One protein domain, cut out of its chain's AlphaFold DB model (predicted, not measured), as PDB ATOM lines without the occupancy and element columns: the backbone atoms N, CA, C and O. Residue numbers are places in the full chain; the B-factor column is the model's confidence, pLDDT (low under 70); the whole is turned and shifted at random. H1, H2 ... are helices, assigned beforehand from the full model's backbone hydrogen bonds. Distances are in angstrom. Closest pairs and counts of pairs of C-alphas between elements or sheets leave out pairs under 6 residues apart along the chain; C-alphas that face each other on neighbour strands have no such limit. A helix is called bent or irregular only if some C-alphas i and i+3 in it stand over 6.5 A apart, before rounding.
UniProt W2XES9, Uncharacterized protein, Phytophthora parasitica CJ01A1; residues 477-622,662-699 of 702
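What this domain is: This is residues 477 to 622 and 662 to 699 of the 702 residues of an uncharacterized protein of Phytophthora parasitica CJ01A1 (UniProt W2XES9). There is little regular structure here: a compact body of long loops holds two groups of helices, H7 with H3 and H1 packed on it, and H5, H6 and H2 touching in turn, while H4 stays apart. The printed part has 184 residues, 64 of them in seven named helices, H1 to H7, with no named strand: all helix; radius of gyration of the C-alphas 16.7 A, spans 46 by 40 by 32 A.

How they stand to each other: Start at H7, residues 681 to 699, irregular, with C-alphas 683 and 686 7.4 A apart. H3, residues 541 to 547, touches it at a steep tilt of 45 degrees, opposite ways; closest are the C-alphas of Tyr 541 and Ala 688, 5.0 A. H1, residues 478 to 481, touches residues 689 to 697 of H7 alone; closest are C-alphas 481 and 693, 5.4 A. H5, residues 585 to 591, and H6, residues 612 to 618, form a hairpin, closest at C-alphas 591 and 618, 6.1 A. Residues 508 to 511 of H2, residues 503 to 518, only just touch H6, with 3 pairs of C-alphas within 8 A, closest 508 and 617, 6.7 A. H4, residues 559 to 562, touches no helix. In H6 every O i to N i+4 pair is within hydrogen-bond range; H2 has 10 of 12, H3 and H5 2 of 3 each, H7 12 of 15; H1 and H4 are too short.

Where its parts are: Find C-alpha 681 at (219.445, 156.694, 178.567); H7 runs 24.0 A to C-alpha 699 at (203.066, 154.812, 161.064). H2 runs 22.4 A.

The domain as a whole: Residues 623 to 661 are not printed; C-alphas 622 and 662 are 7.5 A apart. The links printed whole are long. Look for pLDDT under 70 in 41 residues, among them 491 to 503.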
ATOM      1  N   THR A 477     214.110 147.689 166.666       85.69
ATOM      2  CA  THR A 477     214.540 146.303 166.413       85.69
ATOM      3  C   THR A 477     213.350 145.341 166.361       85.69
ATOM      4  O   THR A 477     212.381 145.491 167.108       85.69
ATOM      5  N   GLN A 478     213.445 144.298 165.526       83.25
ATOM      6  CA  GLN A 478     212.369 143.314 165.332       83.25
ATOM      7  C   GLN A 478     211.887 142.676 166.649       83.25
ATOM      8  O   GLN A 478     210.703 142.391 166.801       83.25
ATOM      9  N   ALA A 479     212.789 142.496 167.619       81.44
ATOM     10  CA  ALA A 479     212.468 141.962 168.940       81.44
ATOM     11  C   ALA A 479     211.602 142.909 169.794       81.44
ATOM     12  O   ALA A 479     210.864 142.435 170.649       81.44
ATOM     13  N   ILE A 480     211.676 144.227 169.569       84.12
ATOM     14  CA  ILE A 480     210.855 145.228 170.265       84.12
ATOM     15  C   ILE A 480     209.551 145.473 169.494       84.12
ATOM     16  O   ILE A 480     208.499 145.577 170.120       84.12
ATOM     17  N   LEU A 481     209.579 145.458 168.155       87.12
ATOM     18  CA  LEU A 481     208.360 145.468 167.330       87.12
ATOM     19  C   LEU A 481     207.443 144.275 167.660       87.12
ATOM     20  O   LEU A 481     206.237 144.449 167.792       87.12
ATOM     21  N   ALA A 482     208.013 143.090 167.907       85.81
ATOM     22  CA  ALA A 482     207.269 141.906 168.341       85.81
ATOM     23  C   ALA A 482     206.572 142.045 169.717       85.81
ATOM     24  O   ALA A 482     205.704 141.234 170.032       85.81
ATOM     25  N   LEU A 483     206.919 143.053 170.530       87.12
ATOM     26  CA  LEU A 483     206.238 143.346 171.798       87.12
ATOM     27  C   LEU A 483     205.033 144.278 171.625       87.12
ATOM     28  O   LEU A 483     204.169 144.290 172.499       87.12
ATOM     29  N   VAL A 484     204.937 145.030 170.522       85.25
ATOM     30  CA  VAL A 484     203.872 146.029 170.317       85.25
ATOM     31  C   VAL A 484     202.461 145.419 170.423       85.25
ATOM     32  O   VAL A 484     201.640 146.009 171.126       85.25
ATOM     33  N   PRO A 485     202.168 144.218 169.876       85.50
ATOM     34  CA  PRO A 485     200.864 143.567 170.054       85.50
ATOM     35  C   PRO A 485     200.544 143.114 171.490       85.50
ATOM     36  O   PRO A 485     199.418 142.706 171.755       85.50
ATOM     37  N   THR A 486     201.515 143.143 172.412       85.88
ATOM     38  CA  THR A 486     201.310 142.791 173.830       85.88
ATOM     39  C   THR A 486     201.031 143.998 174.726       85.88
ATOM     40  O   THR A 486     200.684 143.817 175.892       85.88
ATOM     41  N   PHE A 487     201.178 145.223 174.208       88.00
ATOM     42  CA  PHE A 487     200.905 146.439 174.968       88.00
ATOM     43  C   PHE A 487     199.394 146.632 175.136       88.00
ATOM     44  O   PHE A 487     198.637 146.561 174.165       88.00
ATOM     45  N   THR A 488     198.943 146.905 176.358       82.44
ATOM     46  CA  THR A 488     197.523 147.123 176.659       82.44
ATOM     47  C   THR A 488     197.228 148.613 176.767       82.44
ATOM     48  O   THR A 488     197.980 149.373 177.369       82.44
ATOM     49  N   TRP A 489     196.126 149.074 176.181       79.19
ATOM     50  CA  TRP A 489     195.722 150.473 176.315       79.19
ATOM     51  C   TRP A 489     195.017 150.692 177.651       79.19
ATOM     52  O   TRP A 489     194.218 149.862 178.092       79.19
ATOM     53  N   TYR A 490     195.272 151.835 178.284       74.44
ATOM     54  CA  TYR A 490     194.492 152.262 179.438       74.44
ATOM     55  C   TYR A 490     193.107 152.697 178.938       74.44
ATOM     56  O   TYR A 490     192.911 153.833 178.516       74.44
ATOM     57  N   HIS A 491     192.156 151.763 178.926       63.47
ATOM     58  CA  HIS A 491     190.777 152.010 178.500       63.47
ATOM     59  C   HIS A 491     189.902 152.581 179.622       63.47
ATOM     60  O   HIS A 491     189.002 153.379 179.363       63.47
ATOM     61  N   ASP A 492     190.173 152.195 180.869       54.12
ATOM     62  CA  ASP A 492     189.352 152.591 182.004       54.12
ATOM     63  C   ASP A 492     189.627 154.035 182.431       54.12
ATOM     64  O   ASP A 492     190.693 154.379 182.948       54.12
ATOM     65  N   LYS A 493     188.598 154.877 182.303       49.62
ATOM     66  CA  LYS A 493     188.472 156.098 183.102       49.62
ATOM     67  C   LYS A 493     188.631 155.711 184.583       49.62
ATOM     68  O   LYS A 493     187.831 154.895 185.044       49.62
ATOM     69  N   PRO A 494     189.542 156.334 185.358       48.25
ATOM     70  CA  PRO A 494     189.619 156.123 186.802       48.25
ATOM     71  C   PRO A 494     188.258 156.401 187.458       48.25
ATOM     72  O   PRO A 494     187.807 157.547 187.530       48.25
ATOM     73  N   THR A 495     187.564 155.331 187.854       41.31
ATOM     74  CA  THR A 495     186.203 155.365 188.416       41.31
ATOM     75  C   THR A 495     186.210 156.026 189.782       41.31
ATOM     76  O   THR A 495     185.408 156.921 190.049       41.31
ATOM     77  N   GLU A 496     187.212 155.686 190.586       38.72
ATOM     78  CA  GLU A 496     187.764 156.597 191.571       38.72
ATOM     79  C   GLU A 496     188.799 157.494 190.885       38.72
ATOM     80  O   GLU A 496     189.885 157.051 190.514       38.72
ATOM     81  N   LEU A 497     188.496 158.790 190.778       37.91
ATOM     82  CA  LEU A 497     189.556 159.787 190.868       37.91
ATOM     83  C   LEU A 497     190.102 159.693 192.295       37.91
ATOM     84  O   LEU A 497     189.369 160.048 193.227       37.91
ATOM     85  N   PRO A 498     191.378 159.323 192.515       39.41
ATOM     86  CA  PRO A 498     192.001 159.662 193.774       39.41
ATOM     87  C   PRO A 498     191.911 161.182 193.884       39.41
ATOM     88  O   PRO A 498     192.318 161.898 192.962       39.41
ATOM     89  N   LYS A 499     191.429 161.701 195.019       41.91
ATOM     90  CA  LYS A 499     191.813 163.060 195.403       41.91
ATOM     91  C   LYS A 499     193.335 163.048 195.402       41.91
ATOM     92  O   LYS A 499     193.920 162.409 196.269       41.91
ATOM     93  N   GLU A 500     193.967 163.683 194.419       45.28
ATOM     94  CA  GLU A 500     195.427 163.759 194.345       45.28
ATOM     95  C   GLU A 500     195.934 164.641 195.492       45.28
ATOM     96  O   GLU A 500     196.128 165.851 195.357       45.28
ATOM     97  N   SER A 501     196.051 163.996 196.648       44.25
ATOM     98  CA  SER A 501     196.670 164.430 197.893       44.25
ATOM     99  C   SER A 501     198.192 164.416 197.778       44.25
ATOM    100  O   SER A 501     198.872 165.171 198.474       44.25
ATOM    101  N   ASP A 502     198.721 163.617 196.845       62.38
ATOM    102  CA  ASP A 502     200.102 163.671 196.387       62.38
ATOM    103  C   ASP A 502     200.374 164.999 195.652       62.38
ATOM    104  O   ASP A 502     200.327 165.124 194.424       62.38
ATOM    105  N   ARG A 503     200.680 166.017 196.462       67.19
ATOM    106  CA  ARG A 503     201.156 167.338 196.041       67.19
ATOM    107  C   ARG A 503     202.421 167.251 195.173       67.19
ATOM    108  O   ARG A 503     202.676 168.190 194.423       67.19
ATOM    109  N   VAL A 504     203.196 166.163 195.252       70.38
ATOM    110  CA  VAL A 504     204.409 165.977 194.445       70.38
ATOM    111  C   VAL A 504     204.027 165.652 193.004       70.38
ATOM    112  O   VAL A 504     204.448 166.384 192.115       70.38
ATOM    113  N   ARG A 505     203.147 164.668 192.758       73.19
ATOM    114  CA  ARG A 505     202.654 164.355 191.395       73.19
ATOM    115  C   ARG A 505     202.012 165.555 190.705       73.19
ATOM    116  O   ARG A 505     202.276 165.792 189.531       73.19
ATOM    117  N   LYS A 506     201.229 166.355 191.436       73.12
ATOM    118  CA  LYS A 506     200.654 167.602 190.901       73.12
ATOM    119  C   LYS A 506     201.715 168.623 190.498       73.12
ATOM    120  O   LYS A 506     201.598 169.216 189.431       73.12
ATOM    121  N   ALA A 507     202.756 168.805 191.312       75.44
ATOM    122  CA  ALA A 507     203.874 169.684 190.972       75.44
ATOM    123  C   ALA A 507     204.690 169.151 189.778       75.44
ATOM    124  O   ALA A 507     205.070 169.931 188.912       75.44
ATOM    125  N   MET A 508     204.906 167.832 189.701       79.88
ATOM    126  CA  MET A 508     205.552 167.160 188.565       79.88
ATOM    127  C   MET A 508     204.775 167.379 187.259       79.88
ATOM    128  O   MET A 508     205.365 167.769 186.258       79.88
ATOM    129  N   PHE A 509     203.453 167.176 187.274       78.44
ATOM    130  CA  PHE A 509     202.600 167.355 186.096       78.44
ATOM    131  C   PHE A 509     202.508 168.823 185.653       78.44
ATOM    132  O   PHE A 509     202.640 169.103 184.468       78.44
ATOM    133  N   ALA A 510     202.355 169.767 186.591       77.31
ATOM    134  CA  ALA A 510     202.343 171.197 186.274       77.31
ATOM    135  C   ALA A 510     203.669 171.660 185.642       77.31
ATOM    136  O   ALA A 510     203.657 172.298 184.595       77.31
ATOM    137  N   ARG A 511     204.814 171.260 186.215       79.38
ATOM    138  CA  ARG A 511     206.147 171.517 185.638       79.38
ATOM    139  C   ARG A 511     206.318 170.910 184.248       79.38
ATOM    140  O   ARG A 511     206.852 171.563 183.362       79.38
ATOM    141  N   MET A 512     205.854 169.675 184.057       83.88
ATOM    142  CA  MET A 512     205.928 168.980 182.770       83.88
ATOM    143  C   MET A 512     205.130 169.685 181.667       83.88
ATOM    144  O   MET A 512     205.565 169.632 180.521       83.88
ATOM    145  N   LEU A 513     204.002 170.325 182.000       79.56
ATOM    146  CA  LEU A 513     203.231 171.136 181.055       79.56
ATOM    147  C   LEU A 513     203.926 172.465 180.750       79.56
ATOM    148  O   LEU A 513     204.243 172.699 179.590       79.56
ATOM    149  N   ASN A 514     204.237 173.281 181.767       77.75
ATOM    150  CA  ASN A 514     204.902 174.580 181.576       77.75
ATOM    151  C   ASN A 514     206.177 174.465 180.714       77.75
ATOM    152  O   ASN A 514     206.415 175.284 179.830       77.75
ATOM    153  N   HIS A 515     206.966 173.405 180.920       82.31
ATOM    154  CA  HIS A 515     208.204 173.171 180.169       82.31
ATOM    155  C   HIS A 515     207.997 172.938 178.665       82.31
ATOM    156  O   HIS A 515     208.910 173.203 177.890       82.31
ATOM    157  N   MET A 516     206.826 172.450 178.231       79.94
ATOM    158  CA  MET A 516     206.512 172.329 176.796       79.94
ATOM    159  C   MET A 516     206.414 173.696 176.121       79.94
ATOM    160  O   MET A 516     206.861 173.848 174.984       79.94
ATOM    161  N   ASP A 517     205.807 174.657 176.823       79.69
ATOM    162  CA  ASP A 517     205.577 176.020 176.344       79.69
ATOM    163  C   ASP A 517     206.883 176.836 176.370       79.69
ATOM    164  O   ASP A 517     207.119 177.675 175.500       79.69
ATOM    165  N   GLU A 518     207.751 176.568 177.354       83.75
ATOM    166  CA  GLU A 518     209.032 177.256 177.565       83.75
ATOM    167  C   GLU A 518     210.175 176.710 176.685       83.75
ATOM    168  O   GLU A 518     210.993 177.489 176.190       83.75
ATOM    169  N   LEU A 519     210.238 175.391 176.448       88.25
ATOM    170  CA  LEU A 519     211.306 174.745 175.679       88.25
ATOM    171  C   LEU A 519     210.742 173.841 174.565       88.25
ATOM    172  O   LEU A 519     210.351 172.708 174.835       88.25
ATOM    173  N   PRO A 520     210.826 174.229 173.278       88.44
ATOM    174  CA  PRO A 520     210.347 173.404 172.160       88.44
ATOM    175  C   PRO A 520     210.915 171.969 172.110       88.44
ATOM    176  O   PRO A 520     210.205 171.032 171.746       88.44
ATOM    177  N   LYS A 521     212.160 171.754 172.558       89.06
ATOM    178  CA  LYS A 521     212.784 170.416 172.663       89.06
ATOM    179  C   LYS A 521     212.181 169.529 173.769       89.06
ATOM    180  O   LYS A 521     212.429 168.331 173.801       89.06
ATOM    181  N   ALA A 522     211.389 170.089 174.681       89.38
ATOM    182  CA  ALA A 522     210.610 169.338 175.669       89.38
ATOM    183  C   ALA A 522     209.344 168.685 175.077       89.38
ATOM    184  O   ALA A 522     208.628 167.984 175.800       89.38
ATOM    185  N   THR A 523     209.102 168.893 173.776       88.44
ATOM    186  CA  THR A 523     207.959 168.401 173.005       88.44
ATOM    187  C   THR A 523     208.429 167.520 171.840       88.44
ATOM    188  O   THR A 523     209.412 167.826 171.159       88.44
ATOM    189  N   LEU A 524     207.718 166.413 171.595       88.19
ATOM    190  CA  LEU A 524     207.966 165.528 170.455       88.19
ATOM    191  C   LEU A 524     207.409 166.157 169.166       88.19
ATOM    192  O   LEU A 524     206.272 166.622 169.123       88.19
ATOM    193  N   CYS A 525     208.197 166.139 168.095       86.81
ATOM    194  CA  CYS A 525     207.770 166.556 166.768       86.81
ATOM    195  C   CYS A 525     206.654 165.619 166.267       86.81
ATOM    196  O   CYS A 525     206.877 164.408 166.228       86.81
ATOM    197  N   PRO A 526     205.486 166.126 165.828       79.06
ATOM    198  CA  PRO A 526     204.407 165.278 165.308       79.06
ATOM    199  C   PRO A 526     204.750 164.628 163.956       79.06
ATOM    200  O   PRO A 526     204.045 163.728 163.503       79.06
ATOM    201  N   LEU A 527     205.828 165.072 163.305       74.06
ATOM    202  CA  LEU A 527     206.331 164.530 162.047       74.06
ATOM    203  C   LEU A 527     207.395 163.451 162.305       74.06
ATOM    204  O   LEU A 527     208.001 163.378 163.378       74.06
ATOM    205  N   LEU A 528     207.598 162.578 161.317       65.88
ATOM    206  CA  LEU A 528     208.565 161.480 161.405       65.88
ATOM    207  C   LEU A 528     210.022 161.995 161.426       65.88
ATOM    208  O   LEU A 528     210.297 163.081 160.903       65.88
ATOM    209  N   PRO A 529     210.970 161.221 161.995       61.97
ATOM    210  CA  PRO A 529     212.383 161.591 162.027       61.97
ATOM    211  C   PRO A 529     212.945 161.943 160.642       61.97
ATOM    212  O   PRO A 529     212.738 161.216 159.672       61.97
ATOM    213  N   GLY A 530     213.691 163.048 160.562       61.41
ATOM    214  CA  GLY A 530     214.375 163.485 159.338       61.41
ATOM    215  C   GLY A 530     213.599 164.453 158.437       61.41
ATOM    216  O   GLY A 530     214.100 164.780 157.367       61.41
ATOM    217  N   HIS A 531     212.425 164.934 158.863       67.25
ATOM    218  CA  HIS A 531     211.628 165.939 158.141       67.25
ATOM    219  C   HIS A 531     212.387 167.261 157.880       67.25
ATOM    220  O   HIS A 531     212.373 167.751 156.753       67.25
ATOM    221  N   ASP A 532     213.063 167.819 158.893       68.44
ATOM    222  CA  ASP A 532     213.824 169.075 158.784       68.44
ATOM    223  C   ASP A 532     214.936 169.122 159.858       68.44
ATOM    224  O   ASP A 532     214.626 168.999 161.048       68.44
ATOM    225  N   PRO A 533     216.227 169.298 159.498       67.94
ATOM    226  CA  PRO A 533     217.321 169.426 160.467       67.94
ATOM    227  C   PRO A 533     217.314 170.744 161.265       67.94
ATOM    228  O   PRO A 533     218.091 170.874 162.208       67.94
ATOM    229  N   THR A 534     216.472 171.716 160.902       81.62
ATOM    230  CA  THR A 534     216.289 172.999 161.605       81.62
ATOM    231  C   THR A 534     215.077 173.021 162.545       81.62
ATOM    232  O   THR A 534     214.859 174.012 163.244       81.62
ATOM    233  N   CYS A 535     214.311 171.925 162.612       85.88
ATOM    234  CA  CYS A 535     213.152 171.801 163.494       85.88
ATOM    235  C   CYS A 535     213.544 172.013 164.975       85.88
ATOM    236  O   CYS A 535     214.475 171.362 165.453       85.88
ATOM    237  N   PRO A 536     212.833 172.869 165.738       87.31
ATOM    238  CA  PRO A 536     213.138 173.123 167.149       87.31
ATOM    239  C   PRO A 536     212.577 172.053 168.107       87.31
ATOM    240  O   PRO A 536     212.869 172.101 169.302       87.31
ATOM    241  N   LEU A 537     211.763 171.118 167.606       89.06
ATOM    242  CA  LEU A 537     211.146 170.027 168.368       89.06
ATOM    243  C   LEU A 537     212.036 168.775 168.358       89.06
ATOM    244  O   LEU A 537     212.756 168.527 167.391       89.06
ATOM    245  N   SER A 538     211.942 167.940 169.393       89.44
ATOM    246  CA  SER A 538     212.668 166.662 169.440       89.44
ATOM    247  C   SER A 538     212.057 165.622 168.504       89.44
ATOM    248  O   SER A 538     210.841 165.464 168.465       89.44
ATOM    249  N   HIS A 539     212.870 164.857 167.776       88.56
ATOM    250  CA  HIS A 539     212.369 163.898 166.781       88.56
ATOM    251  C   HIS A 539     212.165 162.469 167.311       88.56
ATOM    252  O   HIS A 539     211.458 161.691 166.670       88.56
ATOM    253  N   THR A 540     212.751 162.123 168.463       89.12
ATOM    254  CA  THR A 540     212.663 160.780 169.076       89.12
ATOM    255  C   THR A 540     212.213 160.842 170.533       89.12
ATOM    256  O   THR A 540     212.459 161.836 171.225       89.12
ATOM    257  N   TYR A 541     211.641 159.747 171.046       91.19
ATOM    258  CA  TYR A 541     211.263 159.652 172.464       91.19
ATOM    259  C   TYR A 541     212.460 159.792 173.423       91.19
ATOM    260  O   TYR A 541     212.298 160.284 174.537       91.19
ATOM    261  N   MET A 542     213.672 159.403 173.011       92.81
ATOM    262  CA  MET A 542     214.883 159.586 173.822       92.81
ATOM    263  C   MET A 542     215.302 161.060 173.904       92.81
ATOM    264  O   MET A 542     215.684 161.542 174.969       92.81
ATOM    265  N   GLU A 543     215.224 161.784 172.788       91.44
ATOM    266  CA  GLU A 543     215.618 163.191 172.726       91.44
ATOM    267  C   GLU A 543     214.679 164.066 173.567       91.44
ATOM    268  O   GLU A 543     215.158 164.813 174.420       91.44
ATOM    269  N   VAL A 544     213.360 163.875 173.442       91.50
ATOM    270  CA  VAL A 544     212.385 164.607 174.268       91.50
ATOM    271  C   VAL A 544     212.538 164.262 175.755       91.50
ATOM    272  O   VAL A 544     212.535 165.163 176.589       91.50
ATOM    273  N   MET A 545     212.799 162.996 176.115       92.56
ATOM    274  CA  MET A 545     213.080 162.606 177.509       92.56
ATOM    275  C   MET A 545     214.405 163.173 178.046       92.56
ATOM    276  O   MET A 545     214.555 163.317 179.258       92.56
ATOM    277  N   THR A 546     215.353 163.537 177.175       92.31
ATOM    278  CA  THR A 546     216.617 164.192 177.569       92.31
ATOM    279  C   THR A 546     216.393 165.619 178.078       92.31
ATOM    280  O   THR A 546     217.229 166.133 178.818       92.31
ATOM    281  N   TYR A 547     215.270 166.244 177.727       90.56
ATOM    282  CA  TYR A 547     214.892 167.590 178.164       90.56
ATOM    283  C   TYR A 547     213.700 167.598 179.122       90.56
ATOM    284  O   TYR A 547     213.684 168.357 180.089       90.56
ATOM    285  N   ASN A 548     212.726 166.727 178.873       90.88
ATOM    286  CA  ASN A 548     211.534 166.501 179.671       90.88
ATOM    287  C   ASN A 548     211.567 165.069 180.248       90.88
ATOM    288  O   ASN A 548     210.916 164.166 179.718       90.88
ATOM    289  N   PRO A 549     212.319 164.819 181.337       90.31
ATOM    290  CA  PRO A 549     212.484 163.487 181.940       90.31
ATOM    291  C   PRO A 549     211.192 162.843 182.484       90.31
ATOM    292  O   PRO A 549     211.221 161.701 182.955       90.31
ATOM    293  N   LEU A 550     210.061 163.559 182.442       89.12
ATOM    294  CA  LEU A 550     208.733 163.054 182.796       89.12
ATOM    295  C   LEU A 550     207.845 162.750 181.577       89.12
ATOM    296  O   LEU A 550     206.774 162.160 181.749       89.12
ATOM    297  N   TYR A 551     208.295 163.070 180.358       89.94
ATOM    298  CA  TYR A 551     207.576 162.786 179.117       89.94
ATOM    299  C   TYR A 551     207.196 161.301 179.038       89.94
ATOM    300  O   TYR A 551     208.044 160.415 179.166       89.94
ATOM    301  N   LYS A 552     205.897 161.026 178.882       87.62
ATOM    302  CA  LYS A 552     205.279 159.687 178.857       87.62
ATOM    303  C   LYS A 552     205.583 158.822 180.100       87.62
ATOM    304  O   LYS A 552     205.441 157.603 180.054       87.62
ATOM    305  N   ARG A 553     205.957 159.425 181.241       85.19
ATOM    306  CA  ARG A 553     206.103 158.729 182.541       85.19
ATOM    307  C   ARG A 553     204.804 158.627 183.324       85.19
ATOM    308  O   ARG A 553     204.577 157.631 184.006       85.19
ATOM    309  N   LEU A 554     203.987 159.675 183.277       80.81
ATOM    310  CA  LEU A 554     202.743 159.757 184.035       80.81
ATOM    311  C   LEU A 554     201.591 159.208 183.187       80.81
ATOM    312  O   LEU A 554     201.390 159.661 182.059       80.81
ATOM    313  N   ILE A 555     200.833 158.251 183.734       79.38
ATOM    314  CA  ILE A 555     199.576 157.772 183.136       79.38
ATOM    315  C   ILE A 555     198.627 158.966 183.000       79.38
ATOM    316  O   ILE A 555     198.503 159.763 183.935       79.38
ATOM    317  N   CYS A 556     197.973 159.102 181.846       77.19
ATOM    318  CA  CYS A 556     197.051 160.211 181.613       77.19
ATOM    319  C   CYS A 556     195.865 160.184 182.590       77.19
ATOM    320  O   CYS A 556     195.452 159.146 183.106       77.19
ATOM    321  N   ARG A 557     195.333 161.370 182.893       71.88
ATOM    322  CA  ARG A 557     194.150 161.557 183.752       71.88
ATOM    323  C   ARG A 557     193.169 162.589 183.197       71.88
ATOM    324  O   ARG A 557     192.168 162.884 183.844       71.88
ATOM    325  N   GLN A 558     193.432 163.129 182.003       69.50
ATOM    326  CA  GLN A 558     192.530 164.042 181.305       69.50
ATOM    327  C   GLN A 558     191.360 163.228 180.730       69.50
ATOM    328  O   GLN A 558     191.587 162.419 179.830       69.50
ATOM    329  N   PRO A 559     190.110 163.398 181.214       67.19
ATOM    330  CA  PRO A 559     189.012 162.514 180.822       67.19
ATOM    331  C   PRO A 559     188.736 162.524 179.318       67.19
ATOM    332  O   PRO A 559     188.296 161.514 178.786       67.19
ATOM    333  N   SER A 560     189.031 163.636 178.636       67.62
ATOM    334  CA  SER A 560     188.961 163.812 177.179       67.62
ATOM    335  C   SER A 560     189.713 162.746 176.377       67.62
ATOM    336  O   SER A 560     189.300 162.451 175.262       67.62
ATOM    337  N   HIS A 561     190.775 162.142 176.920       71.62
ATOM    338  CA  HIS A 561     191.609 161.181 176.186       71.62
ATOM    339  C   HIS A 561     191.128 159.724 176.316       71.62
ATOM    340  O   HIS A 561     191.684 158.835 175.679       71.62
ATOM    341  N   TYR A 562     190.071 159.485 177.101       68.19
ATOM    342  CA  TYR A 562     189.522 158.157 177.407       68.19
ATOM    343  C   TYR A 562     188.158 157.880 176.737       68.19
ATOM    344  O   TYR A 562     187.435 156.972 177.145       68.19
ATOM    345  N   TRP A 563     187.761 158.664 175.726       54.84
ATOM    346  CA  TRP A 563     186.458 158.504 175.062       54.84
ATOM    347  C   TRP A 563     186.538 157.591 173.832       54.84
ATOM    348  O   TRP A 563     186.992 157.998 172.765       54.84
ATOM    349  N   GLY A 564     185.974 156.388 173.961       50.81
ATOM    350  CA  GLY A 564     185.611 155.524 172.833       50.81
ATOM    351  C   GLY A 564     186.556 154.351 172.562       50.81
ATOM    352  O   GLY A 564     187.625 154.214 173.146       50.81
ATOM    353  N   SER A 565     186.150 153.484 171.635       48.72
ATOM    354  CA  SER A 565     186.838 152.234 171.273       48.72
ATOM    355  C   SER A 565     188.086 152.414 170.392       48.72
ATOM    356  O   SER A 565     188.601 151.440 169.850       48.72
ATOM    357  N   GLN A 566     188.572 153.648 170.227       54.03
ATOM    358  CA  GLN A 566     189.731 153.990 169.395       54.03
ATOM    359  C   GLN A 566     190.691 154.948 170.118       54.03
ATOM    360  O   GLN A 566     191.174 155.915 169.528       54.03
ATOM    361  N   ILE A 567     190.987 154.680 171.397       57.28
ATOM    362  CA  ILE A 567     192.098 155.341 172.098       57.28
ATOM    363  C   ILE A 567     193.393 154.966 171.372       57.28
ATOM    364  O   ILE A 567     193.914 153.863 171.521       57.28
ATOM    365  N   LYS A 568     193.898 155.895 170.562       63.62
ATOM    366  CA  LYS A 568     195.275 155.881 170.075       63.62
ATOM    367  C   LYS A 568     196.155 156.624 171.078       63.62
ATOM    368  O   LYS A 568     195.678 157.435 171.878       63.62
ATOM    369  N   GLU A 569     197.459 156.391 171.009       69.06
ATOM    370  CA  GLU A 569     198.401 157.321 171.617       69.06
ATOM    371  C   GLU A 569     198.301 158.632 170.840       69.06
ATOM    372  O   GLU A 569     198.468 158.647 169.618       69.06
ATOM    373  N   ASP A 570     198.026 159.712 171.561       68.31
ATOM    374  CA  ASP A 570     198.207 161.057 171.051       68.31
ATOM    375  C   ASP A 570     199.689 161.423 171.213       68.31
ATOM    376  O   ASP A 570     200.211 161.498 172.333       68.31
ATOM    377  N   ASP A 571     200.382 161.611 170.088       67.75
ATOM    378  CA  ASP A 571     201.794 162.004 170.053       67.75
ATOM    379  C   ASP A 571     202.003 163.388 170.699       67.75
ATOM    380  O   ASP A 571     203.098 163.650 171.190       67.75
ATOM    381  N   SER A 572     200.961 164.231 170.776       71.19
ATOM    382  CA  SER A 572     201.007 165.541 171.443       71.19
ATOM    383  C   SER A 572     200.783 165.480 172.961       71.19
ATOM    384  O   SER A 572     201.190 166.391 173.682       71.19
ATOM    385  N   CYS A 573     200.175 164.410 173.489       79.31
ATOM    386  CA  CYS A 573     199.933 164.298 174.925       79.31
ATOM    387  C   CYS A 573     201.203 163.858 175.666       79.31
ATOM    388  O   CYS A 573     201.685 162.745 175.478       79.31
ATOM    389  N   VAL A 574     201.693 164.680 176.599       81.75
ATOM    390  CA  VAL A 574     202.821 164.347 177.498       81.75
ATOM    391  C   VAL A 574     202.610 163.106 178.364       81.75
ATOM    392  O   VAL A 574     203.579 162.548 178.874       81.75
ATOM    393  N   CYS A 575     201.372 162.656 178.554       84.56
ATOM    394  CA  CYS A 575     201.064 161.481 179.357       84.56
ATOM    395  C   CYS A 575     200.968 160.197 178.525       84.56
ATOM    396  O   CYS A 575     200.674 160.208 177.329       84.56
ATOM    397  N   VAL A 576     201.207 159.062 179.181       84.81
ATOM    398  CA  VAL A 576     201.137 157.745 178.543       84.81
ATOM    399  C   VAL A 576     199.711 157.181 178.602       84.81
ATOM    400  O   VAL A 576     199.047 157.239 179.639       84.81
ATOM    401  N   HIS A 577     199.231 156.673 177.462       82.31
ATOM    402  CA  HIS A 577     197.897 156.067 177.282       82.31
ATOM    403  C   HIS A 577     197.953 154.527 177.199       82.31
ATOM    404  O   HIS A 577     196.925 153.873 177.043       82.31
ATOM    405  N   VAL A 578     199.153 153.949 177.279       84.38
ATOM    406  CA  VAL A 578     199.455 152.550 176.966       84.38
ATOM    407  C   VAL A 578     200.379 151.950 178.025       84.38
ATOM    408  O   VAL A 578     201.421 152.521 178.347       84.38
ATOM    409  N   ASP A 579     200.020 150.785 178.552       86.31
ATOM    410  CA  ASP A 579     200.930 149.979 179.342       86.31
ATOM    411  C   ASP A 579     201.913 149.272 178.410       86.31
ATOM    412  O   ASP A 579     201.571 148.362 177.652       86.31
ATOM    413  N   THR A 580     203.161 149.726 178.451       86.75
ATOM    414  CA  THR A 580     204.255 149.103 177.701       86.75
ATOM    415  C   THR A 580     204.889 147.938 178.459       86.75
ATOM    416  O   THR A 580     205.827 147.340 177.940       86.75
ATOM    417  N   GLY A 581     204.448 147.621 179.685       84.44
ATOM    418  CA  GLY A 581     205.052 146.609 180.555       84.44
ATOM    419  C   GLY A 581     206.409 147.028 181.136       84.44
ATOM    420  O   GLY A 581     207.329 146.205 181.201       84.44
ATOM    421  N   VAL A 582     206.588 148.312 181.475       86.50
ATOM    422  CA  VAL A 582     207.818 148.854 182.087       86.50
ATOM    423  C   VAL A 582     207.511 149.395 183.485       86.50
ATOM    424  O   VAL A 582     206.768 150.363 183.621       86.50
ATOM    425  N   THR A 583     208.109 148.800 184.523       83.00
ATOM    426  CA  THR A 583     207.945 149.255 185.914       83.00
ATOM    427  C   THR A 583     208.980 150.313 186.311       83.00
ATOM    428  O   THR A 583     210.071 150.416 185.742       83.00
ATOM    429  N   TRP A 584     208.618 151.134 187.302       78.38
ATOM    430  CA  TRP A 584     209.334 152.362 187.668       78.38
ATOM    431  C   TRP A 584     209.738 152.450 189.146       78.38
ATOM    432  O   TRP A 584     209.994 153.546 189.637       78.38
ATOM    433  N   GLU A 585     209.836 151.318 189.845       77.88
ATOM    434  CA  GLU A 585     210.213 151.226 191.272       77.88
ATOM    435  C   GLU A 585     211.476 152.050 191.607       77.88
ATOM    436  O   GLU A 585     211.492 152.862 192.532       77.88
ATOM    437  N   TRP A 586     212.500 151.954 190.753       79.56
ATOM    438  CA  TRP A 586     213.756 152.697 190.878       79.56
ATOM    439  C   TRP A 586     213.615 154.229 190.794       79.56
ATOM    440  O   TRP A 586     214.555 154.937 191.158       79.56
ATOM    441  N   MET A 587     212.496 154.783 190.309       78.19
ATOM    442  CA  MET A 587     212.303 156.237 190.230       78.19
ATOM    443  C   MET A 587     212.253 156.844 191.636       78.19
ATOM    444  O   MET A 587     212.986 157.791 191.931       78.19
ATOM    445  N   ASP A 588     211.443 156.255 192.516       71.50
ATOM    446  CA  ASP A 588     211.253 156.756 193.876       71.50
ATOM    447  C   ASP A 588     212.429 156.398 194.793       71.50
ATOM    448  O   ASP A 588     212.814 157.213 195.631       71.50
ATOM    449  N   GLU A 589     213.066 155.244 194.578       77.31
ATOM    450  CA  GLU A 589     214.232 154.806 195.358       77.31
ATOM    451  C   GLU A 589     215.555 155.460 194.925       77.31
ATOM    452  O   GLU A 589     216.391 155.795 195.765       77.31
ATOM    453  N   SER A 590     215.785 155.623 193.615       84.94
ATOM    454  CA  SER A 590     217.075 156.077 193.075       84.94
ATOM    455  C   SER A 590     217.056 157.511 192.556       84.94
ATOM    456  O   SER A 590     217.939 158.276 192.941       84.94
ATOM    457  N   LYS A 591     216.098 157.930 191.713       87.00
ATOM    458  CA  LYS A 591     216.144 159.291 191.127       87.00
ATOM    459  C   LYS A 591     215.864 160.404 192.127       87.00
ATOM    460  O   LYS A 591     216.410 161.496 191.975       87.00
ATOM    461  N   ARG A 592     215.113 160.127 193.194       82.56
ATOM    462  CA  ARG A 592     214.963 161.060 194.326       82.56
ATOM    463  C   ARG A 592     216.264 161.274 195.118       82.56
ATOM    464  O   ARG A 592     216.300 162.159 195.972       82.56
ATOM    465  N   LEU A 593     217.329 160.510 194.831       82.62
ATOM    466  CA  LEU A 593     218.650 160.612 195.455       82.62
ATOM    467  C   LEU A 593     219.720 161.132 194.483       82.62
ATOM    468  O   LEU A 593     219.787 160.740 193.317       82.62
ATOM    469  N   TYR A 594     220.604 161.995 194.985       85.00
ATOM    470  CA  TYR A 594     221.670 162.603 194.186       85.00
ATOM    471  C   TYR A 594     222.917 161.707 194.119       85.00
ATOM    472  O   TYR A 594     223.289 161.028 195.081       85.00
ATOM    473  N   CYS A 595     223.585 161.703 192.969       88.38
ATOM    474  CA  CYS A 595     224.835 160.999 192.738       88.38
ATOM    475  C   CYS A 595     226.025 161.925 193.015       88.38
ATOM    476  O   CYS A 595     226.287 162.835 192.235       88.38
ATOM    477  N   LEU A 596     226.819 161.642 194.058       82.38
ATOM    478  CA  LEU A 596     228.027 162.423 194.392       82.38
ATOM    479  C   LEU A 596     229.018 162.593 193.228       82.38
ATOM    480  O   LEU A 596     229.787 163.549 193.212       82.38
ATOM    481  N   ARG A 597     229.032 161.663 192.265       88.00
ATOM    482  CA  ARG A 597     229.915 161.753 191.097       88.00
ATOM    483  C   ARG A 597     229.371 162.679 190.004       88.00
ATOM    484  O   ARG A 597     230.155 163.066 189.142       88.00
ATOM    485  N   GLY A 598     228.080 163.022 190.020       89.38
ATOM    486  CA  GLY A 598     227.416 163.863 189.021       89.38
ATOM    487  C   GLY A 598     227.768 163.471 187.581       89.38
ATOM    488  O   GLY A 598     227.837 162.283 187.249       89.38
ATOM    489  N   ALA A 599     228.112 164.461 186.756       91.06
ATOM    490  CA  ALA A 599     228.634 164.278 185.396       91.06
ATOM    491  C   ALA A 599     229.876 163.361 185.289       91.06
ATOM    492  O   ALA A 599     230.134 162.788 184.236       91.06
ATOM    493  N   LYS A 600     230.642 163.159 186.371       93.56
ATOM    494  CA  LYS A 600     231.821 162.270 186.419       93.56
ATOM    495  C   LYS A 600     231.458 160.818 186.787       93.56
ATOM    496  O   LYS A 600     232.325 160.058 187.233       93.56
ATOM    497  N   CYS A 601     230.191 160.405 186.667       94.19
ATOM    498  CA  CYS A 601     229.711 159.066 187.035       94.19
ATOM    499  C   CYS A 601     229.905 158.013 185.924       94.19
ATOM    500  O   CYS A 601     229.080 157.872 185.018       94.19
ATOM    501  N   THR A 602     230.957 157.196 186.056       94.12
ATOM    502  CA  THR A 602     231.257 156.074 185.141       94.12
ATOM    503  C   THR A 602     230.479 154.782 185.434       94.12
ATOM    504  O   THR A 602     230.632 153.806 184.707       94.12
ATOM    505  N   ASN A 603     229.649 154.730 186.485       93.62
ATOM    506  CA  ASN A 603     228.840 153.542 186.771       93.62
ATOM    507  C   ASN A 603     227.590 153.516 185.875       93.62
ATOM    508  O   ASN A 603     226.591 154.165 186.183       93.62
ATOM    509  N   ILE A 604     227.628 152.709 184.813       91.44
ATOM    510  CA  ILE A 604     226.520 152.524 183.861       91.44
ATOM    511  C   ILE A 604     225.222 151.990 184.496       91.44
ATOM    512  O   ILE A 604     224.157 152.174 183.920       91.44
ATOM    513  N   LYS A 605     225.286 151.373 185.687       90.94
ATOM    514  CA  LYS A 605     224.116 150.906 186.453       90.94
ATOM    515  C   LYS A 605     223.614 151.931 187.482       90.94
ATOM    516  O   LYS A 605     222.739 151.620 188.282       90.94
ATOM    517  N   CYS A 606     224.179 153.140 187.526       91.69
ATOM    518  CA  CYS A 606     223.740 154.171 188.463       91.69
ATOM    519  C   CYS A 606     222.457 154.849 187.964       91.69
ATOM    520  O   CYS A 606     222.500 155.638 187.021       91.69
ATOM    521  N   LEU A 607     221.334 154.559 188.626       91.38
ATOM    522  CA  LEU A 607     220.013 155.139 188.342       91.38
ATOM    523  C   LEU A 607     219.692 156.389 189.183       91.38
ATOM    524  O   LEU A 607     218.576 156.897 189.116       91.38
ATOM    525  N   LYS A 608     220.653 156.899 189.968       91.12
ATOM    526  CA  LYS A 608     220.509 158.166 190.707       91.12
ATOM    527  C   LYS A 608     220.435 159.372 189.758       91.12
ATOM    528  O   LYS A 608     220.691 159.237 188.558       91.12
ATOM    529  N   SER A 609     220.078 160.536 190.294       90.12
ATOM    530  CA  SER A 609     220.140 161.804 189.553       90.12
ATOM    531  C   SER A 609     221.559 162.381 189.600       90.12
ATOM    532  O   SER A 609     222.195 162.387 190.655       90.12
ATOM    533  N   HIS A 610     222.080 162.824 188.460       91.38
ATOM    534  CA  HIS A 610     223.467 163.253 188.249       91.38
ATOM    535  C   HIS A 610     223.618 164.768 188.054       91.38
ATOM    536  O   HIS A 610     224.748 165.254 187.985       91.38
ATOM    537  N   SER A 611     222.505 165.498 187.984       87.69
ATOM    538  CA  SER A 611     222.452 166.960 187.940       87.69
ATOM    539  C   SER A 611     221.400 167.495 188.929       87.69
ATOM    540  O   SER A 611     220.643 166.720 189.526       87.69
ATOM    541  N   PHE A 612     221.384 168.809 189.168       81.88
ATOM    542  CA  PHE A 612     220.437 169.439 190.101       81.88
ATOM    543  C   PHE A 612     219.062 169.657 189.453       81.88
ATOM    544  O   PHE A 612     218.022 169.502 190.090       81.88
ATOM    545  N   GLU A 613     219.071 169.927 188.156       85.12
ATOM    546  CA  GLU A 613     217.923 170.039 187.266       85.12
ATOM    547  C   GLU A 613     217.165 168.703 187.224       85.12
ATOM    548  O   GLU A 613     215.969 168.656 187.509       85.12
ATOM    549  N   GLU A 614     217.879 167.590 187.008       87.94
ATOM    550  CA  GLU A 614     217.323 166.231 187.054       87.94
ATOM    551  C   GLU A 614     216.706 165.903 188.425       87.94
ATOM    552  O   GLU A 614     215.620 165.323 188.511       87.94
ATOM    553  N   MET A 615     217.348 166.335 189.515       85.44
ATOM    554  CA  MET A 615     216.794 166.188 190.862       85.44
ATOM    555  C   MET A 615     215.487 166.977 191.043       85.44
ATOM    556  O   MET A 615     214.533 166.465 191.630       85.44
ATOM    557  N   CYS A 616     215.405 168.199 190.511       82.19
ATOM    558  CA  CYS A 616     214.205 169.035 190.598       82.19
ATOM    559  C   CYS A 616     213.002 168.446 189.839       82.19
ATOM    560  O   CYS A 616     211.859 168.698 190.236       82.19
ATOM    561  N   TRP A 617     213.244 167.638 188.803       85.81
ATOM    562  CA  TRP A 617     212.209 166.902 188.071       85.81
ATOM    563  C   TRP A 617     211.607 165.744 188.875       85.81
ATOM    564  O   TRP A 617     210.388 165.683 189.043       85.81
ATOM    565  N   TYR A 618     212.437 164.834 189.396       85.19
ATOM    566  CA  TYR A 618     211.954 163.652 190.130       85.19
ATOM    567  C   TYR A 618     211.584 163.933 191.584       85.19
ATOM    568  O   TYR A 618     210.814 163.187 192.190       85.19
ATOM    569  N   ASN A 619     212.121 165.004 192.160       82.62
ATOM    570  CA  ASN A 619     211.851 165.399 193.529       82.62
ATOM    571  C   ASN A 619     211.581 166.912 193.624       82.62
ATOM    572  O   ASN A 619     212.422 167.670 194.107       82.62
ATOM    573  N   PRO A 620     210.376 167.381 193.242       78.62
ATOM    574  CA  PRO A 620     209.992 168.781 193.406       78.62
ATOM    575  C   PRO A 620     210.079 169.344 194.826       78.62
ATOM    576  O   PRO A 620     210.073 170.560 194.990       78.62
ATOM    577  N   SER A 621     210.150 168.483 195.846       78.56
ATOM    578  CA  SER A 621     210.345 168.875 197.247       78.56
ATOM    579  C   SER A 621     211.800 168.780 197.727       78.56
ATOM    580  O   SER A 621     212.043 168.961 198.922       78.56
ATOM    581  N   TYR A 622     212.762 168.512 196.833       80.88
ATOM    582  CA  TYR A 622     214.174 168.381 197.184       80.88
ATOM    583  C   TYR A 622     214.683 169.645 197.873       80.88
ATOM    584  O   TYR A 622     214.674 170.735 197.301       80.88
ATOM    585  N   ARG A 662     216.968 174.842 199.604       78.88
ATOM    586  CA  ARG A 662     216.544 175.424 198.332       78.88
ATOM    587  C   ARG A 662     215.351 176.338 198.591       78.88
ATOM    588  O   ARG A 662     214.279 175.861 198.968       78.88
ATOM    589  N   GLU A 663     215.514 177.630 198.343       70.00
ATOM    590  CA  GLU A 663     214.376 178.542 198.249       70.00
ATOM    591  C   GLU A 663     213.639 178.316 196.926       70.00
ATOM    592  O   GLU A 663     214.256 178.098 195.883       70.00
ATOM    593  N   PHE A 664     212.307 178.310 196.971       65.69
ATOM    594  CA  PHE A 664     211.478 178.082 195.791       65.69
ATOM    595  C   PHE A 664     210.913 179.407 195.267       65.69
ATOM    596  O   PHE A 664     209.774 179.766 195.565       65.69
ATOM    597  N   THR A 665     211.733 180.125 194.498       63.47
ATOM    598  CA  THR A 665     211.293 181.208 193.606       63.47
ATOM    599  C   THR A 665     211.173 180.677 192.173       63.47
ATOM    600  O   THR A 665     211.690 179.601 191.862       63.47
ATOM    601  N   ALA A 666     210.498 181.424 191.294       58.41
ATOM    602  CA  ALA A 666     210.424 181.077 189.875       58.41
ATOM    603  C   ALA A 666     211.804 181.164 189.192       58.41
ATOM    604  O   ALA A 666     212.139 180.298 188.394       58.41
ATOM    605  N   GLU A 667     212.635 182.144 189.570       55.91
ATOM    606  CA  GLU A 667     213.992 182.326 189.020       55.91
ATOM    607  C   GLU A 667     214.953 181.160 189.322       55.91
ATOM    608  O   GLU A 667     215.958 181.000 188.632       55.91
ATOM    609  N   TYR A 668     214.656 180.346 190.342       59.56
ATOM    610  CA  TYR A 668     215.456 179.181 190.727       59.56
ATOM    611  C   TYR A 668     214.796 177.837 190.390       59.56
ATOM    612  O   TYR A 668     215.253 176.805 190.896       59.56
ATOM    613  N   ASP A 669     213.735 177.786 189.571       66.56
ATOM    614  CA  ASP A 669     213.274 176.524 188.978       66.56
ATOM    615  C   ASP A 669     213.981 176.270 187.644       66.56
ATOM    616  O   ASP A 669     213.876 177.042 186.706       66.56
ATOM    617  N   HIS A 670     214.734 175.168 187.572       68.50
ATOM    618  CA  HIS A 670     215.503 174.797 186.376       68.50
ATOM    619  C   HIS A 670     214.671 174.033 185.332       68.50
ATOM    620  O   HIS A 670     215.184 173.605 184.298       68.50
ATOM    621  N   VAL A 671     213.382 173.847 185.617       69.06
ATOM    622  CA  VAL A 671     212.367 173.541 184.608       69.06
ATOM    623  C   VAL A 671     212.213 174.790 183.733       69.06
ATOM    624  O   VAL A 671     212.186 175.888 184.270       69.06
ATOM    625  N   GLY A 672     212.204 174.618 182.412       66.69
ATOM    626  CA  GLY A 672     212.240 175.695 181.413       66.69
ATOM    627  C   GLY A 672     213.582 175.829 180.678       66.69
ATOM    628  O   GLY A 672     213.629 176.271 179.532       66.69
ATOM    629  N   MET A 673     214.701 175.406 181.281       78.38
ATOM    630  CA  MET A 673     216.041 175.617 180.703       78.38
ATOM    631  C   MET A 673     216.423 174.562 179.639       78.38
ATOM    632  O   MET A 673     216.137 173.377 179.807       78.38
ATOM    633  N   ASP A 674     217.164 174.957 178.587       85.69
ATOM    634  CA  ASP A 674     217.780 174.064 177.570       85.69
ATOM    635  C   ASP A 674     218.994 173.300 178.148       85.69
ATOM    636  O   ASP A 674     220.129 173.409 177.681       85.69
ATOM    637  N   VAL A 675     218.759 172.538 179.219       87.62
ATOM    638  CA  VAL A 675     219.754 171.718 179.920       87.62
ATOM    639  C   VAL A 675     219.439 170.244 179.692       87.62
ATOM    640  O   VAL A 675     218.348 169.769 180.004       87.62
ATOM    641  N   LYS A 676     220.408 169.496 179.156       90.25
ATOM    642  CA  LYS A 676     220.269 168.054 178.910       90.25
ATOM    643  C   LYS A 676     220.449 167.251 180.198       90.25
ATOM    644  O   LYS A 676     221.494 167.338 180.843       90.25
ATOM    645  N   MET A 677     219.468 166.412 180.522       91.06
ATOM    646  CA  MET A 677     219.522 165.478 181.647       91.06
ATOM    647  C   MET A 677     220.653 164.460 181.455       91.06
ATOM    648  O   MET A 677     220.767 163.805 180.416       91.06
ATOM    649  N   LEU A 678     221.505 164.318 182.470       91.94
ATOM    650  CA  LEU A 678     222.732 163.531 182.371       91.94
ATOM    651  C   LEU A 678     222.468 162.031 182.543       91.94
ATOM    652  O   LEU A 678     221.978 161.578 183.576       91.94
ATOM    653  N   PHE A 679     222.898 161.246 181.554       93.06
ATOM    654  CA  PHE A 679     222.787 159.783 181.543       93.06
ATOM    655  C   PHE A 679     221.342 159.247 181.584       93.06
ATOM    656  O   PHE A 679     221.063 158.173 182.136       93.06
ATOM    657  N   ILE A 680     220.408 160.014 181.018       91.62
ATOM    658  CA  ILE A 680     218.979 159.700 180.957       91.62
ATOM    659  C   ILE A 680     218.721 158.321 180.321       91.62
ATOM    660  O   ILE A 680     217.876 157.553 180.797       91.62
ATOM    661  N   GLU A 681     219.534 157.938 179.330       92.31
ATOM    662  CA  GLU A 681     219.445 156.694 178.567       92.31
ATOM    663  C   GLU A 681     219.556 155.445 179.447       92.31
ATOM    664  O   GLU A 681     218.838 154.472 179.204       92.31
ATOM    665  N   ARG A 682     220.339 155.500 180.539       92.06
ATOM    666  CA  ARG A 682     220.485 154.408 181.529       92.06
ATOM    667  C   ARG A 682     219.166 154.013 182.199       92.06
ATOM    668  O   ARG A 682     219.095 152.972 182.843       92.06
ATOM    669  N   SER A 683     218.149 154.867 182.096       90.06
ATOM    670  CA  SER A 683     216.901 154.782 182.860       90.06
ATOM    671  C   SER A 683     215.627 155.002 182.025       90.06
ATOM    672  O   SER A 683     214.535 154.652 182.471       90.06
ATOM    673  N   HIS A 684     215.744 155.554 180.810       92.69
ATOM    674  CA  HIS A 684     214.606 155.878 179.930       92.69
ATOM    675  C   HIS A 684     214.535 155.009 178.679       92.69
ATOM    676  O   HIS A 684     213.445 154.811 178.144       92.69
ATOM    677  N   LYS A 685     215.664 154.433 178.244       92.69
ATOM    678  CA  LYS A 685     215.738 153.658 177.001       92.69
ATOM    679  C   LYS A 685     214.696 152.526 176.896       92.69
ATOM    680  O   LYS A 685     214.088 152.427 175.837       92.69
ATOM    681  N   PRO A 686     214.377 151.755 177.960       91.94
ATOM    682  CA  PRO A 686     213.351 150.710 177.876       91.94
ATOM    683  C   PRO A 686     211.933 151.204 177.544       91.94
ATOM    684  O   PRO A 686     211.178 150.447 176.943       91.94
ATOM    685  N   LEU A 687     211.565 152.441 177.912       91.81
ATOM    686  CA  LEU A 687     210.293 153.051 177.495       91.81
ATOM    687  C   LEU A 687     210.434 153.710 176.127       91.81
ATOM    688  O   LEU A 687     209.594 153.471 175.268       91.81
ATOM    689  N   ALA A 688     211.482 154.513 175.918       92.44
ATOM    690  CA  ALA A 688     211.685 155.228 174.660       92.44
ATOM    691  C   ALA A 688     211.696 154.265 173.459       92.44
ATOM    692  O   ALA A 688     210.980 154.500 172.494       92.44
ATOM    693  N   ASP A 689     212.403 153.135 173.561       92.19
ATOM    694  CA  ASP A 689     212.451 152.127 172.498       92.19
ATOM    695  C   ASP A 689     211.083 151.451 172.260       92.19
ATOM    696  O   ASP A 689     210.755 151.115 171.122       92.19
ATOM    697  N   ARG A 690     210.267 151.254 173.311       91.50
ATOM    698  CA  ARG A 690     208.917 150.661 173.202       91.50
ATOM    699  C   ARG A 690     207.899 151.645 172.620       91.50
ATOM    700  O   ARG A 690     207.064 151.236 171.818       91.50
ATOM    701  N   LEU A 691     207.987 152.927 172.973       90.38
ATOM    702  CA  LEU A 691     207.149 153.979 172.394       90.38
ATOM    703  C   LEU A 691     207.529 154.268 170.938       90.38
ATOM    704  O   LEU A 691     206.641 154.387 170.101       90.38
ATOM    705  N   GLU A 692     208.820 154.287 170.593       89.62
ATOM    706  CA  GLU A 692     209.257 154.437 169.199       89.62
ATOM    707  C   GLU A 692     208.843 153.216 168.354       89.62
ATOM    708  O   GLU A 692     208.391 153.378 167.224       89.62
ATOM    709  N   ALA A 693     208.879 151.997 168.913       89.50
ATOM    710  CA  ALA A 693     208.319 150.801 168.273       89.50
ATOM    711  C   ALA A 693     206.800 150.903 168.043       89.50
ATOM    712  O   ALA A 693     206.325 150.587 166.952       89.50
ATOM    713  N   LEU A 694     206.038 151.390 169.029       87.56
ATOM    714  CA  LEU A 694     204.599 151.632 168.892       87.56
ATOM    715  C   LEU A 694     204.296 152.722 167.850       87.56
ATOM    716  O   LEU A 694     203.379 152.570 167.046       87.56
ATOM    717  N   ARG A 695     205.066 153.813 167.832       84.94
ATOM    718  CA  ARG A 695     204.941 154.909 166.860       84.94
ATOM    719  C   ARG A 695     205.286 154.450 165.443       84.94
ATOM    720  O   ARG A 695     204.539 154.738 164.512       84.94
ATOM    721  N   TYR A 696     206.343 153.653 165.289       85.75
ATOM    722  CA  TYR A 696     206.725 153.027 164.024       85.75
ATOM    723  C   TYR A 696     205.654 152.050 163.515       85.75
ATOM    724  O   TYR A 696     205.290 152.109 162.341       85.75
ATOM    725  N   ALA A 697     205.103 151.191 164.381       85.50
ATOM    726  CA  ALA A 697     204.014 150.285 164.017       85.50
ATOM    727  C   ALA A 697     202.755 151.057 163.579       85.50
ATOM    728  O   ALA A 697     202.212 150.788 162.508       85.50
ATOM    729  N   ARG A 698     202.363 152.100 164.331       82.00
ATOM    730  CA  ARG A 698     201.263 153.014 163.965       82.00
ATOM    731  C   ARG A 698     201.496 153.710 162.617       82.00
ATOM    732  O   ARG A 698     200.553 153.832 161.842       82.00
ATOM    733  N   ALA A 699     202.723 154.144 162.322       82.12
ATOM    734  CA  ALA A 699     203.066 154.812 161.064       82.12
ATOM    735  C   ALA A 699     203.065 153.867 159.846       82.12
ATOM    736  O   ALA A 699     202.753 154.299 158.738       82.12
TER     737      ALA A 699